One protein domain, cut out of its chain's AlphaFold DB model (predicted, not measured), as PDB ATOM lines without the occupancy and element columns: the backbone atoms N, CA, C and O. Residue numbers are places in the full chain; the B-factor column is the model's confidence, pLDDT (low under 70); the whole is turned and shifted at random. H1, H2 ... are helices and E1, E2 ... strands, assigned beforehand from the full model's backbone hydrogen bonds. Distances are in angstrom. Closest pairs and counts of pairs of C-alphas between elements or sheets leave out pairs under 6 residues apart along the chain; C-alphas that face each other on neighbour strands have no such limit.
ATOM      1  N   LEU A  43     -38.878 -19.010  52.799       94.19
ATOM      2  CA  LEU A  43     -40.142 -19.246  52.140       94.19
ATOM      3  C   LEU A  43     -40.105 -20.558  51.353       94.19
ATOM      4  O   LEU A  43     -39.253 -20.739  50.477       94.19
ATOM      5  N   SER A  44     -41.057 -21.457  51.621       94.81
ATOM      6  CA  SER A  44     -41.209 -22.665  50.807       94.81
ATOM      7  C   SER A  44     -41.668 -22.312  49.394       94.81
ATOM      8  O   SER A  44     -42.291 -21.272  49.167       94.81
ATOM      9  N   TYR A  45     -41.396 -23.210  48.452       93.75
ATOM     10  CA  TYR A  45     -41.826 -23.057  47.068       93.75
ATOM     11  C   TYR A  45     -43.345 -22.837  46.963       93.75
ATOM     12  O   TYR A  45     -43.794 -21.922  46.282       93.75
ATOM     13  N   GLU A  46     -44.151 -23.602  47.706       93.81
ATOM     14  CA  GLU A  46     -45.617 -23.522  47.653       93.81
ATOM     15  C   GLU A  46     -46.125 -22.154  48.109       93.81
ATOM     16  O   GLU A  46     -47.032 -21.581  47.504       93.81
ATOM     17  N   LYS A  47     -45.520 -21.602  49.166       93.94
ATOM     18  CA  LYS A  47     -45.858 -20.257  49.631       93.94
ATOM     19  C   LYS A  47     -45.424 -19.189  48.626       93.94
ATOM     20  O   LYS A  47     -46.186 -18.256  48.389       93.94
ATOM     21  N   ALA A  48     -44.248 -19.334  48.016       93.94
ATOM     22  CA  ALA A  48     -43.771 -18.422  46.979       93.94
ATOM     23  C   ALA A  48     -44.702 -18.408  45.752       93.94
ATOM     24  O   ALA A  48     -45.046 -17.336  45.259       93.94
ATOM     25  N   ILE A  49     -45.203 -19.573  45.331       91.88
ATOM     26  CA  ILE A  49     -46.214 -19.695  44.269       91.88
ATOM     27  C   ILE A  49     -47.531 -19.012  44.650       91.88
ATOM     28  O   ILE A  49     -48.156 -18.364  43.805       91.88
ATOM     29  N   GLY A  50     -47.947 -19.113  45.914       90.88
ATOM     30  CA  GLY A  50     -49.120 -18.397  46.421       90.88
ATOM     31  C   GLY A  50     -48.982 -16.881  46.259       90.88
ATOM     32  O   GLY A  50     -49.861 -16.236  45.690       90.88
ATOM     33  N   ILE A  51     -47.839 -16.324  46.672       91.62
ATOM     34  CA  ILE A  51     -47.534 -14.890  46.533       91.62
ATOM     35  C   ILE A  51     -47.482 -14.475  45.058       91.62
ATOM     36  O   ILE A  51     -48.074 -13.462  44.683       91.62
ATOM     37  N   LEU A  52     -46.814 -15.267  44.214       90.06
ATOM     38  CA  LEU A  52     -46.734 -15.028  42.773       90.06
ATOM     39  C   LEU A  52     -48.135 -14.934  42.153       90.06
ATOM     40  O   LEU A  52     -48.452 -13.947  41.489       90.06
ATOM     41  N   SER A  53     -48.986 -15.921  42.432       86.75
ATOM     42  CA  SER A  53     -50.351 -15.988  41.902       86.75
ATOM     43  C   SER A  53     -51.186 -14.783  42.329       86.75
ATOM     44  O   SER A  53     -51.872 -14.171  41.511       86.75
ATOM     45  N   GLU A  54     -51.096 -14.384  43.601       85.88
ATOM     46  CA  GLU A  54     -51.782 -13.186  44.083       85.88
ATOM     47  C   GLU A  54     -51.302 -11.907  43.393       85.88
ATOM     48  O   GLU A  54     -52.100 -11.001  43.153       85.88
ATOM     49  N   SER A  55     -50.007 -11.812  43.105       82.00
ATOM     50  CA  SER A  55     -49.415 -10.606  42.535       82.00
ATOM     51  C   SER A  55     -49.772 -10.380  41.078       82.00
ATOM     52  O   SER A  55     -50.069  -9.251  40.702       82.00
ATOM     53  N   ILE A  56     -49.818 -11.455  40.292       76.31
ATOM     54  CA  ILE A  56     -50.235 -11.430  38.892       76.31
ATOM     55  C   ILE A  56     -51.696 -10.978  38.812       76.31
ATOM     56  O   ILE A  56     -52.012 -10.030  38.100       76.31
ATOM     57  N   ASN A  57     -52.565 -11.551  39.650       72.56
ATOM     58  CA  ASN A  57     -53.986 -11.190  39.694       72.56
ATOM     59  C   ASN A  57     -54.245  -9.734  40.115       72.56
ATOM     60  O   ASN A  57     -55.272  -9.158  39.766       72.56
ATOM     61  N   LYS A  58     -53.342  -9.141  40.906       71.44
ATOM     62  CA  LYS A  58     -53.447  -7.757  41.393       71.44
ATOM     63  C   LYS A  58     -52.684  -6.756  40.516       71.44
ATOM     64  O   LYS A  58     -52.728  -5.561  40.814       71.44
ATOM     65  N   ASN A  59     -51.974  -7.205  39.479       66.00
ATOM     66  CA  ASN A  59     -51.148  -6.325  38.661       66.00
ATOM     67  C   ASN A  59     -52.038  -5.421  37.781       66.00
ATOM     68  O   ASN A  59     -52.917  -5.926  37.081       66.00
ATOM     69  N   PRO A  60     -51.863  -4.085  37.813       55.91
ATOM     70  CA  PRO A  60     -52.627  -3.172  36.967       55.91
ATOM     71  C   PRO A  60     -52.258  -3.250  35.479       55.91
ATOM     72  O   PRO A  60     -53.007  -2.702  34.673       55.91
ATOM     73  N   ASP A  61     -51.138  -3.882  35.112       60.09
ATOM     74  CA  ASP A  61     -50.765  -4.090  33.712       60.09
ATOM     75  C   ASP A  61     -51.666  -5.165  33.069       60.09
ATOM     76  O   ASP A  61     -51.566  -6.341  33.432       60.09
ATOM     77  N   PRO A  62     -52.536  -4.804  32.105       55.47
ATOM     78  CA  PRO A  62     -53.426  -5.755  31.446       55.47
ATOM     79  C   PRO A  62     -52.674  -6.838  30.667       55.47
ATOM     80  O   PRO A  62     -53.233  -7.905  30.444       55.47
ATOM     81  N   ALA A  63     -51.423  -6.587  30.255       54.47
ATOM     82  CA  ALA A  63     -50.587  -7.594  29.603       54.47
ATOM     83  C   ALA A  63     -50.142  -8.697  30.577       54.47
ATOM     84  O   ALA A  63     -49.858  -9.812  30.149       54.47
ATOM     85  N   MET A  64     -50.122  -8.393  31.878       54.88
ATOM     86  CA  MET A  64     -49.839  -9.344  32.954       54.88
ATOM     87  C   MET A  64     -51.103  -9.908  33.611       54.88
ATOM     88  O   MET A  64     -51.019 -10.898  34.336       54.88
ATOM     89  N   GLN A  65     -52.276  -9.312  33.373       56.47
ATOM     90  CA  GLN A  65     -53.563  -9.895  33.751       56.47
ATOM     91  C   GLN A  65     -53.861 -11.057  32.808       56.47
ATOM     92  O   GLN A  65     -54.503 -10.900  31.772       56.47
ATOM     93  N   VAL A  66     -53.345 -12.234  33.152       54.03
ATOM     94  CA  VAL A  66     -53.563 -13.435  32.351       54.03
ATOM     95  C   VAL A  66     -55.061 -13.740  32.349       54.03
ATOM     96  O   VAL A  66     -55.674 -13.951  33.396       54.03
ATOM     97  N   SER A  67     -55.671 -13.702  31.167       49.50
ATOM     98  CA  SER A  67     -57.071 -14.054  30.969       49.50
ATOM     99  C   SER A  67     -57.234 -15.561  31.141       49.50
ATOM    100  O   SER A  67     -57.021 -16.280  30.177       49.50
ATOM    101  N   ASP A  68     -57.562 -16.031  32.347       51.94
ATOM    102  CA  ASP A  68     -57.925 -17.425  32.697       51.94
ATOM    103  C   ASP A  68     -56.943 -18.555  32.294       51.94
ATOM    104  O   ASP A  68     -57.117 -19.701  32.713       51.94
ATOM    105  N   ASP A  69     -55.879 -18.254  31.553       50.53
ATOM    106  CA  ASP A  69     -54.875 -19.202  31.101       50.53
ATOM    107  C   ASP A  69     -53.745 -19.275  32.130       50.53
ATOM    108  O   ASP A  69     -53.199 -18.282  32.606       50.53
ATOM    109  N   SER A  70     -53.428 -20.498  32.532       58.28
ATOM    110  CA  SER A  70     -52.506 -20.836  33.612       58.28
ATOM    111  C   SER A  70     -51.176 -20.070  33.572       58.28
ATOM    112  O   SER A  70     -50.468 -20.099  32.562       58.28
ATOM    113  N   ILE A  71     -50.793 -19.498  34.722       69.00
ATOM    114  CA  ILE A  71     -49.433 -19.043  35.060       69.00
ATOM    115  C   ILE A  71     -48.446 -20.145  34.650       69.00
ATOM    116  O   ILE A  71     -48.304 -21.156  35.338       69.00
ATOM    117  N   THR A  72     -47.792 -19.975  33.501       83.25
ATOM    118  CA  THR A  72     -46.836 -20.960  32.991       83.25
ATOM    119  C   THR A  72     -45.442 -20.531  33.410       83.25
ATOM    120  O   THR A  72     -44.901 -19.546  32.908       83.25
ATOM    121  N   ILE A  73     -44.887 -21.268  34.368       89.25
ATOM    122  CA  ILE A  73     -43.543 -21.055  34.903       89.25
ATOM    123  C   ILE A  73     -42.591 -21.948  34.111       89.25
ATOM    124  O   ILE A  73     -42.710 -23.172  34.150       89.25
ATOM    125  N   ASN A  74     -41.642 -21.339  33.407       91.88
ATOM    126  CA  ASN A  74     -40.595 -22.065  32.693       91.88
ATOM    127  C   ASN A  74     -39.481 -22.517  33.636       91.88
ATOM    128  O   ASN A  74     -38.897 -23.582  33.445       91.88
ATOM    129  N   ASN A  75     -39.165 -21.693  34.636       94.12
ATOM    130  CA  ASN A  75     -38.097 -21.961  35.585       94.12
ATOM    131  C   ASN A  75     -38.412 -21.350  36.954       94.12
ATOM    132  O   ASN A  75     -38.968 -20.257  37.046       94.12
ATOM    133  N   ALA A  76     -38.029 -22.068  38.009       95.19
ATOM    134  CA  ALA A  76     -38.100 -21.599  39.382       95.19
ATOM    135  C   ALA A  76     -36.826 -22.009  40.120       95.19
ATOM    136  O   ALA A  76     -36.538 -23.197  40.270       95.19
ATOM    137  N   GLU A  77     -36.066 -21.032  40.602       95.88
ATOM    138  CA  GLU A  77     -34.831 -21.275  41.349       95.88
ATOM    139  C   GLU A  77     -34.626 -20.239  42.457       95.88
ATOM    140  O   GLU A  77     -35.164 -19.133  42.411       95.88
ATOM    141  N   ILE A  78     -33.812 -20.593  43.453       95.12
ATOM    142  CA  ILE A  78     -33.317 -19.635  44.443       95.12
ATOM    143  C   ILE A  78     -32.020 -19.025  43.914       95.12
ATOM    144  O   ILE A  78     -31.101 -19.741  43.513       95.12
ATOM    145  N   VAL A  79     -31.932 -17.700  43.961       93.75
ATOM    146  CA  VAL A  79     -30.761 -16.922  43.547       93.75
ATOM    147  C   VAL A  79     -30.431 -15.861  44.586       93.75
ATOM    148  O   VAL A  79     -31.294 -15.430  45.337       93.75
ATOM    149  N   TYR A  80     -29.197 -15.372  44.605       90.75
ATOM    150  CA  TYR A  80     -28.905 -14.070  45.206       90.75
ATOM    151  C   TYR A  80     -29.147 -12.998  44.151       90.75
ATOM    152  O   TYR A  80     -28.438 -12.969  43.141       90.75
ATOM    153  N   SER A  81     -30.156 -12.154  44.348       88.19
ATOM    154  CA  SER A  81     -30.433 -11.034  43.449       88.19
ATOM    155  C   SER A  81     -29.681  -9.770  43.881       88.19
ATOM    156  O   SER A  81     -29.177  -9.676  44.997       88.19
ATOM    157  N   ASP A  82     -29.563  -8.810  42.965       83.50
ATOM    158  CA  ASP A  82     -29.098  -7.449  43.242       83.50
ATOM    159  C   ASP A  82     -30.241  -6.502  43.632       83.50
ATOM    160  O   ASP A  82     -30.023  -5.295  43.755       83.50
ATOM    161  N   GLU A  83     -31.439  -7.043  43.864       84.75
ATOM    162  CA  GLU A  83     -32.544  -6.294  44.439       84.75
ATOM    163  C   GLU A  83     -32.324  -6.146  45.943       84.75
ATOM    164  O   GLU A  83     -32.079  -7.115  46.664       84.75
ATOM    165  N   ILE A  84     -32.395  -4.907  46.416       75.25
ATOM    166  CA  ILE A  84     -32.203  -4.581  47.824       75.25
ATOM    167  C   ILE A  84     -33.543  -4.783  48.534       75.25
ATOM    168  O   ILE A  84     -34.564  -4.236  48.110       75.25
ATOM    169  N   THR A  85     -33.553  -5.545  49.628       77.62
ATOM    170  CA  THR A  85     -34.749  -5.672  50.469       77.62
ATOM    171  C   THR A  85     -35.100  -4.330  51.116       77.62
ATOM    172  O   THR A  85     -34.289  -3.405  51.176       77.62
ATOM    173  N   LYS A  86     -36.302  -4.201  51.693       70.25
ATOM    174  CA  LYS A  86     -36.692  -2.965  52.403       70.25
ATOM    175  C   LYS A  86     -35.733  -2.571  53.530       70.25
ATOM    176  O   LYS A  86     -35.655  -1.394  53.871       70.25
ATOM    177  N   ASN A  87     -35.007  -3.539  54.083       67.62
ATOM    178  CA  ASN A  87     -34.078  -3.336  55.189       67.62
ATOM    179  C   ASN A  87     -32.646  -3.015  54.725       67.62
ATOM    180  O   ASN A  87     -31.754  -2.891  55.559       67.62
ATOM    181  N   GLY A  88     -32.415  -2.849  53.416       72.06
ATOM    182  CA  GLY A  88     -31.093  -2.514  52.885       72.06
ATOM    183  C   GLY A  88     -30.149  -3.713  52.753       72.06
ATOM    184  O   GLY A  88     -28.945  -3.519  52.602       72.06
ATOM    185  N   GLU A  89     -30.672  -4.938  52.829       77.44
ATOM    186  CA  GLU A  89     -29.887  -6.172  52.773       77.44
ATOM    187  C   GLU A  89     -30.123  -6.926  51.459       77.44
ATOM    188  O   GLU A  89     -31.140  -6.736  50.794       77.44
ATOM    189  N   TYR A  90     -29.187  -7.803  51.095       80.81
ATOM    190  CA  TYR A  90     -29.359  -8.760  50.004       80.81
ATOM    191  C   TYR A  90     -29.673 -10.127  50.590       80.81
ATOM    192  O   TYR A  90     -28.861 -10.693  51.328       80.81
ATOM    193  N   HIS A  91     -30.834 -10.665  50.245       86.94
ATOM    194  CA  HIS A  91     -31.271 -11.988  50.672       86.94
ATOM    195  C   HIS A  91     -31.323 -12.946  49.472       86.94
ATOM    196  O   HIS A  91     -31.393 -12.509  48.319       86.94
ATOM    197  N   PRO A  92     -31.271 -14.267  49.709       90.50
ATOM    198  CA  PRO A  92     -31.757 -15.240  48.744       90.50
ATOM    199  C   PRO A  92     -33.174 -14.871  48.285       90.50
ATOM    200  O   PRO A  92     -34.000 -14.391  49.059       90.50
ATOM    201  N   THR A  93     -33.444 -15.097  47.011       93.81
ATOM    202  CA  THR A  93     -34.651 -14.668  46.318       93.81
ATOM    203  C   THR A  93     -35.155 -15.823  45.470       93.81
ATOM    204  O   THR A  93     -34.378 -16.435  44.736       93.81
ATOM    205  N   TRP A  94     -36.452 -16.098  45.521       95.81
ATOM    206  CA  TRP A  94     -37.111 -16.923  44.519       95.81
ATOM    207  C   TRP A  94     -37.204 -16.152  43.202       95.81
ATOM    208  O   TRP A  94     -37.817 -15.085  43.152       95.81
ATOM    209  N   GLN A  95     -36.600 -16.694  42.147       95.62
ATOM    210  CA  GLN A  95     -36.746 -16.219  40.775       95.62
ATOM    211  C   GLN A  95     -37.710 -17.145  40.034       95.62
ATOM    212  O   GLN A  95     -37.446 -18.342  39.917       95.62
ATOM    213  N   PHE A  96     -38.796 -16.571  39.522       94.69
ATOM    214  CA  PHE A  96     -39.736 -17.239  38.629       94.69
ATOM    215  C   PHE A  96     -39.618 -16.632  37.239       94.69
ATOM    216  O   PHE A  96     -39.928 -15.454  37.057       94.69
ATOM    217  N   ASP A  97     -39.180 -17.440  36.278       92.88
ATOM    218  CA  ASP A  97     -39.132 -17.052  34.872       92.88
ATOM    219  C   ASP A  97     -40.374 -17.608  34.173       92.88
ATOM    220  O   ASP A  97     -40.617 -18.820  34.145       92.88
ATOM    221  N   MET A  98     -41.174 -16.703  33.629       89.06
ATOM    222  CA  MET A  98     -42.487 -16.962  33.058       89.06
ATOM    223  C   MET A  98     -42.402 -17.239  31.552       89.06
ATOM    224  O   MET A  98     -41.436 -16.871  30.879       89.06
ATOM    225  N   ALA A  99     -43.429 -17.889  31.001       85.88
ATOM    226  CA  ALA A  99     -43.499 -18.210  29.573       85.88
ATOM    227  C   ALA A  99     -43.575 -16.987  28.648       85.88
ATOM    228  O   ALA A  99     -43.104 -17.051  27.514       85.88
ATOM    229  N   ASP A 100     -44.127 -15.879  29.136       81.00
ATOM    230  CA  ASP A 100     -44.196 -14.591  28.435       81.00
ATOM    231  C   ASP A 100     -42.871 -13.800  28.486       81.00
ATOM    232  O   ASP A 100     -42.766 -12.731  27.888       81.00
ATOM    233  N   GLY A 101     -41.849 -14.336  29.162       84.12
ATOM    234  CA  GLY A 101     -40.553 -13.692  29.368       84.12
ATOM    235  C   GLY A 101     -40.458 -12.867  30.651       84.12
ATOM    236  O   GLY A 101     -39.357 -12.424  30.983       84.12
ATOM    237  N   THR A 102     -41.557 -12.704  31.393       87.19
ATOM    238  CA  THR A 102     -41.562 -11.991  32.672       87.19
ATOM    239  C   THR A 102     -40.693 -12.718  33.697       87.19
ATOM    240  O   THR A 102     -40.742 -13.940  33.835       87.19
ATOM    241  N   THR A 103     -39.911 -11.975  34.472       91.25
ATOM    242  CA  THR A 103     -39.199 -12.471  35.651       91.25
ATOM    243  C   THR A 103     -39.780 -11.847  36.913       91.25
ATOM    244  O   THR A 103     -39.733 -10.627  37.091       91.25
ATOM    245  N   VAL A 104     -40.260 -12.678  37.838       91.81
ATOM    246  CA  VAL A 104     -40.726 -12.233  39.160       91.81
ATOM    247  C   VAL A 104     -39.726 -12.648  40.231       91.81
ATOM    248  O   VAL A 104     -39.319 -13.806  40.305       91.81
ATOM    249  N   LEU A 105     -39.339 -11.687  41.070       93.75
ATOM    250  CA  LEU A 105     -38.414 -11.875  42.181       93.75
ATOM    251  C   LEU A 105     -39.153 -11.726  43.511       93.75
ATOM    252  O   LEU A 105     -39.715 -10.665  43.785       93.75
ATOM    253  N   ILE A 106     -39.134 -12.776  44.334       93.88
ATOM    254  CA  ILE A 106     -39.763 -12.809  45.661       93.88
ATOM    255  C   ILE A 106     -38.700 -13.064  46.725       93.88
ATOM    256  O   ILE A 106     -37.963 -14.045  46.657       93.88
ATOM    257  N   ASP A 107     -38.639 -12.192  47.721       92.94
ATOM    258  CA  ASP A 107     -37.738 -12.333  48.855       92.94
ATOM    259  C   ASP A 107     -38.025 -13.613  49.654       92.94
ATOM    260  O   ASP A 107     -39.178 -13.900  49.995       92.94
ATOM    261  N   CYS A 108     -36.980 -14.382  49.968       92.62
ATOM    262  CA  CYS A 108     -37.143 -15.643  50.686       92.62
ATOM    263  C   CYS A 108     -37.498 -15.472  52.169       92.62
ATOM    264  O   CYS A 108     -37.879 -16.465  52.776       92.62
ATOM    265  N   PHE A 109     -37.379 -14.294  52.780       90.25
ATOM    266  CA  PHE A 109     -37.586 -14.123  54.223       90.25
ATOM    267  C   PHE A 109     -38.709 -13.146  54.584       90.25
ATOM    268  O   PHE A 109     -39.355 -13.326  55.616       90.25
ATOM    269  N   ASP A 110     -39.004 -12.181  53.716       84.88
ATOM    270  CA  ASP A 110     -39.951 -11.099  53.980       84.88
ATOM    271  C   ASP A 110     -41.290 -11.250  53.233       84.88
ATOM    272  O   ASP A 110     -42.180 -10.415  53.409       84.88
ATOM    273  N   ASN A 111     -41.476 -12.302  52.420       85.56
ATOM    274  CA  ASN A 111     -42.680 -12.546  51.600       85.56
ATOM    275  C   ASN A 111     -43.008 -11.404  50.621       85.56
ATOM    276  O   ASN A 111     -44.163 -11.209  50.235       85.56
ATOM    277  N   GLN A 112     -42.010 -10.607  50.251       87.25
ATOM    278  CA  GLN A 112     -42.202  -9.429  49.419       87.25
ATOM    279  C   GLN A 112     -41.749  -9.684  47.995       87.25
ATOM    280  O   GLN A 112     -40.709 -10.290  47.762       87.25
ATOM    281  N   ILE A 113     -42.504  -9.149  47.043       89.94
ATOM    282  CA  ILE A 113     -42.032  -9.038  45.667       89.94
ATOM    283  C   ILE A 113     -41.025  -7.904  45.614       89.94
ATOM    284  O   ILE A 113     -41.345  -6.761  45.938       89.94
ATOM    285  N   LEU A 114     -39.810  -8.253  45.217       89.62
ATOM    286  CA  LEU A 114     -38.708  -7.324  45.042       89.62
ATOM    287  C   LEU A 114     -38.779  -6.660  43.667       89.62
ATOM    288  O   LEU A 114     -38.591  -5.452  43.554       89.62
ATOM    289  N   SER A 115     -39.104  -7.428  42.622       87.62
ATOM    290  CA  SER A 115     -39.245  -6.893  41.267       87.62
ATOM    291  C   SER A 115     -40.138  -7.754  40.381       87.62
ATOM    292  O   SER A 115     -40.174  -8.976  40.533       87.62
ATOM    293  N   ILE A 116     -40.742  -7.114  39.385       87.38
ATOM    294  CA  ILE A 116     -41.377  -7.739  38.223       87.38
ATOM    295  C   ILE A 116     -40.741  -7.077  36.997       87.38
ATOM    296  O   ILE A 116     -40.719  -5.845  36.932       87.38
ATOM    297  N   ARG A 117     -40.145  -7.858  36.094       82.62
ATOM    298  CA  ARG A 117     -39.384  -7.356  34.939       82.62
ATOM    299  C   ARG A 117     -39.702  -8.119  33.671       82.62
ATOM    300  O   ARG A 117     -39.975  -9.328  33.804       82.62
TER     301      ARG A 117
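What this domain is: This is residues 43 to 117 of the 117 residues of an uncharacterized protein of Bacteroidales bacterium (UniProt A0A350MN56). One helix, H1, lies slantwise over one face of a twisted four-strand meander, each strand the antiparallel neighbour of the one before. Two long links, holding Asp 68 and Gly 88, make the ends of its length. The 75 printed residues, under half in named elements, run H1 E1 E2 E3 E4, the sheet's order being E1 E2 E3 E4; the class is mixed. It is compact, radius of gyration of the C-alphas 12.0 A, spanning 36 by 22 by 20 A.

How they stand to each other: H1, residues 45 to 57, has every O i to N i+4 pair within hydrogen-bond range. E1, residues 73 to 80, and E2, residues 92 to 98, form a hairpin, with N 77 and O 95 3.1 A apart. E3, residues 103 to 107, pairs with E2 through N 94 and O 106, 2.8 A, and with E4, residues 113 to 116, through N 105 and O 115, 2.9 A. H1's height over the sheet is 9.0 A; its closest C-alphas to E3 are Ala 48 and Ile 106, 7.0 A.

Where its parts are: H1 runs 18.5 A from C-alpha 45 at (-41.826, -23.057, 47.068). E1 is 19.2 A, E2 19.1 A and E3 13.3 A long; E4, 7.6 A, ends at C-alpha 116, (-41.377, -7.739, 38.223).

The domain as a whole: The farthest C-alphas, Asp 68 and Gly 88, are 36.7 A apart. The printed part has no cut. Residues 59 to 71 and 87 have pLDDT under 70.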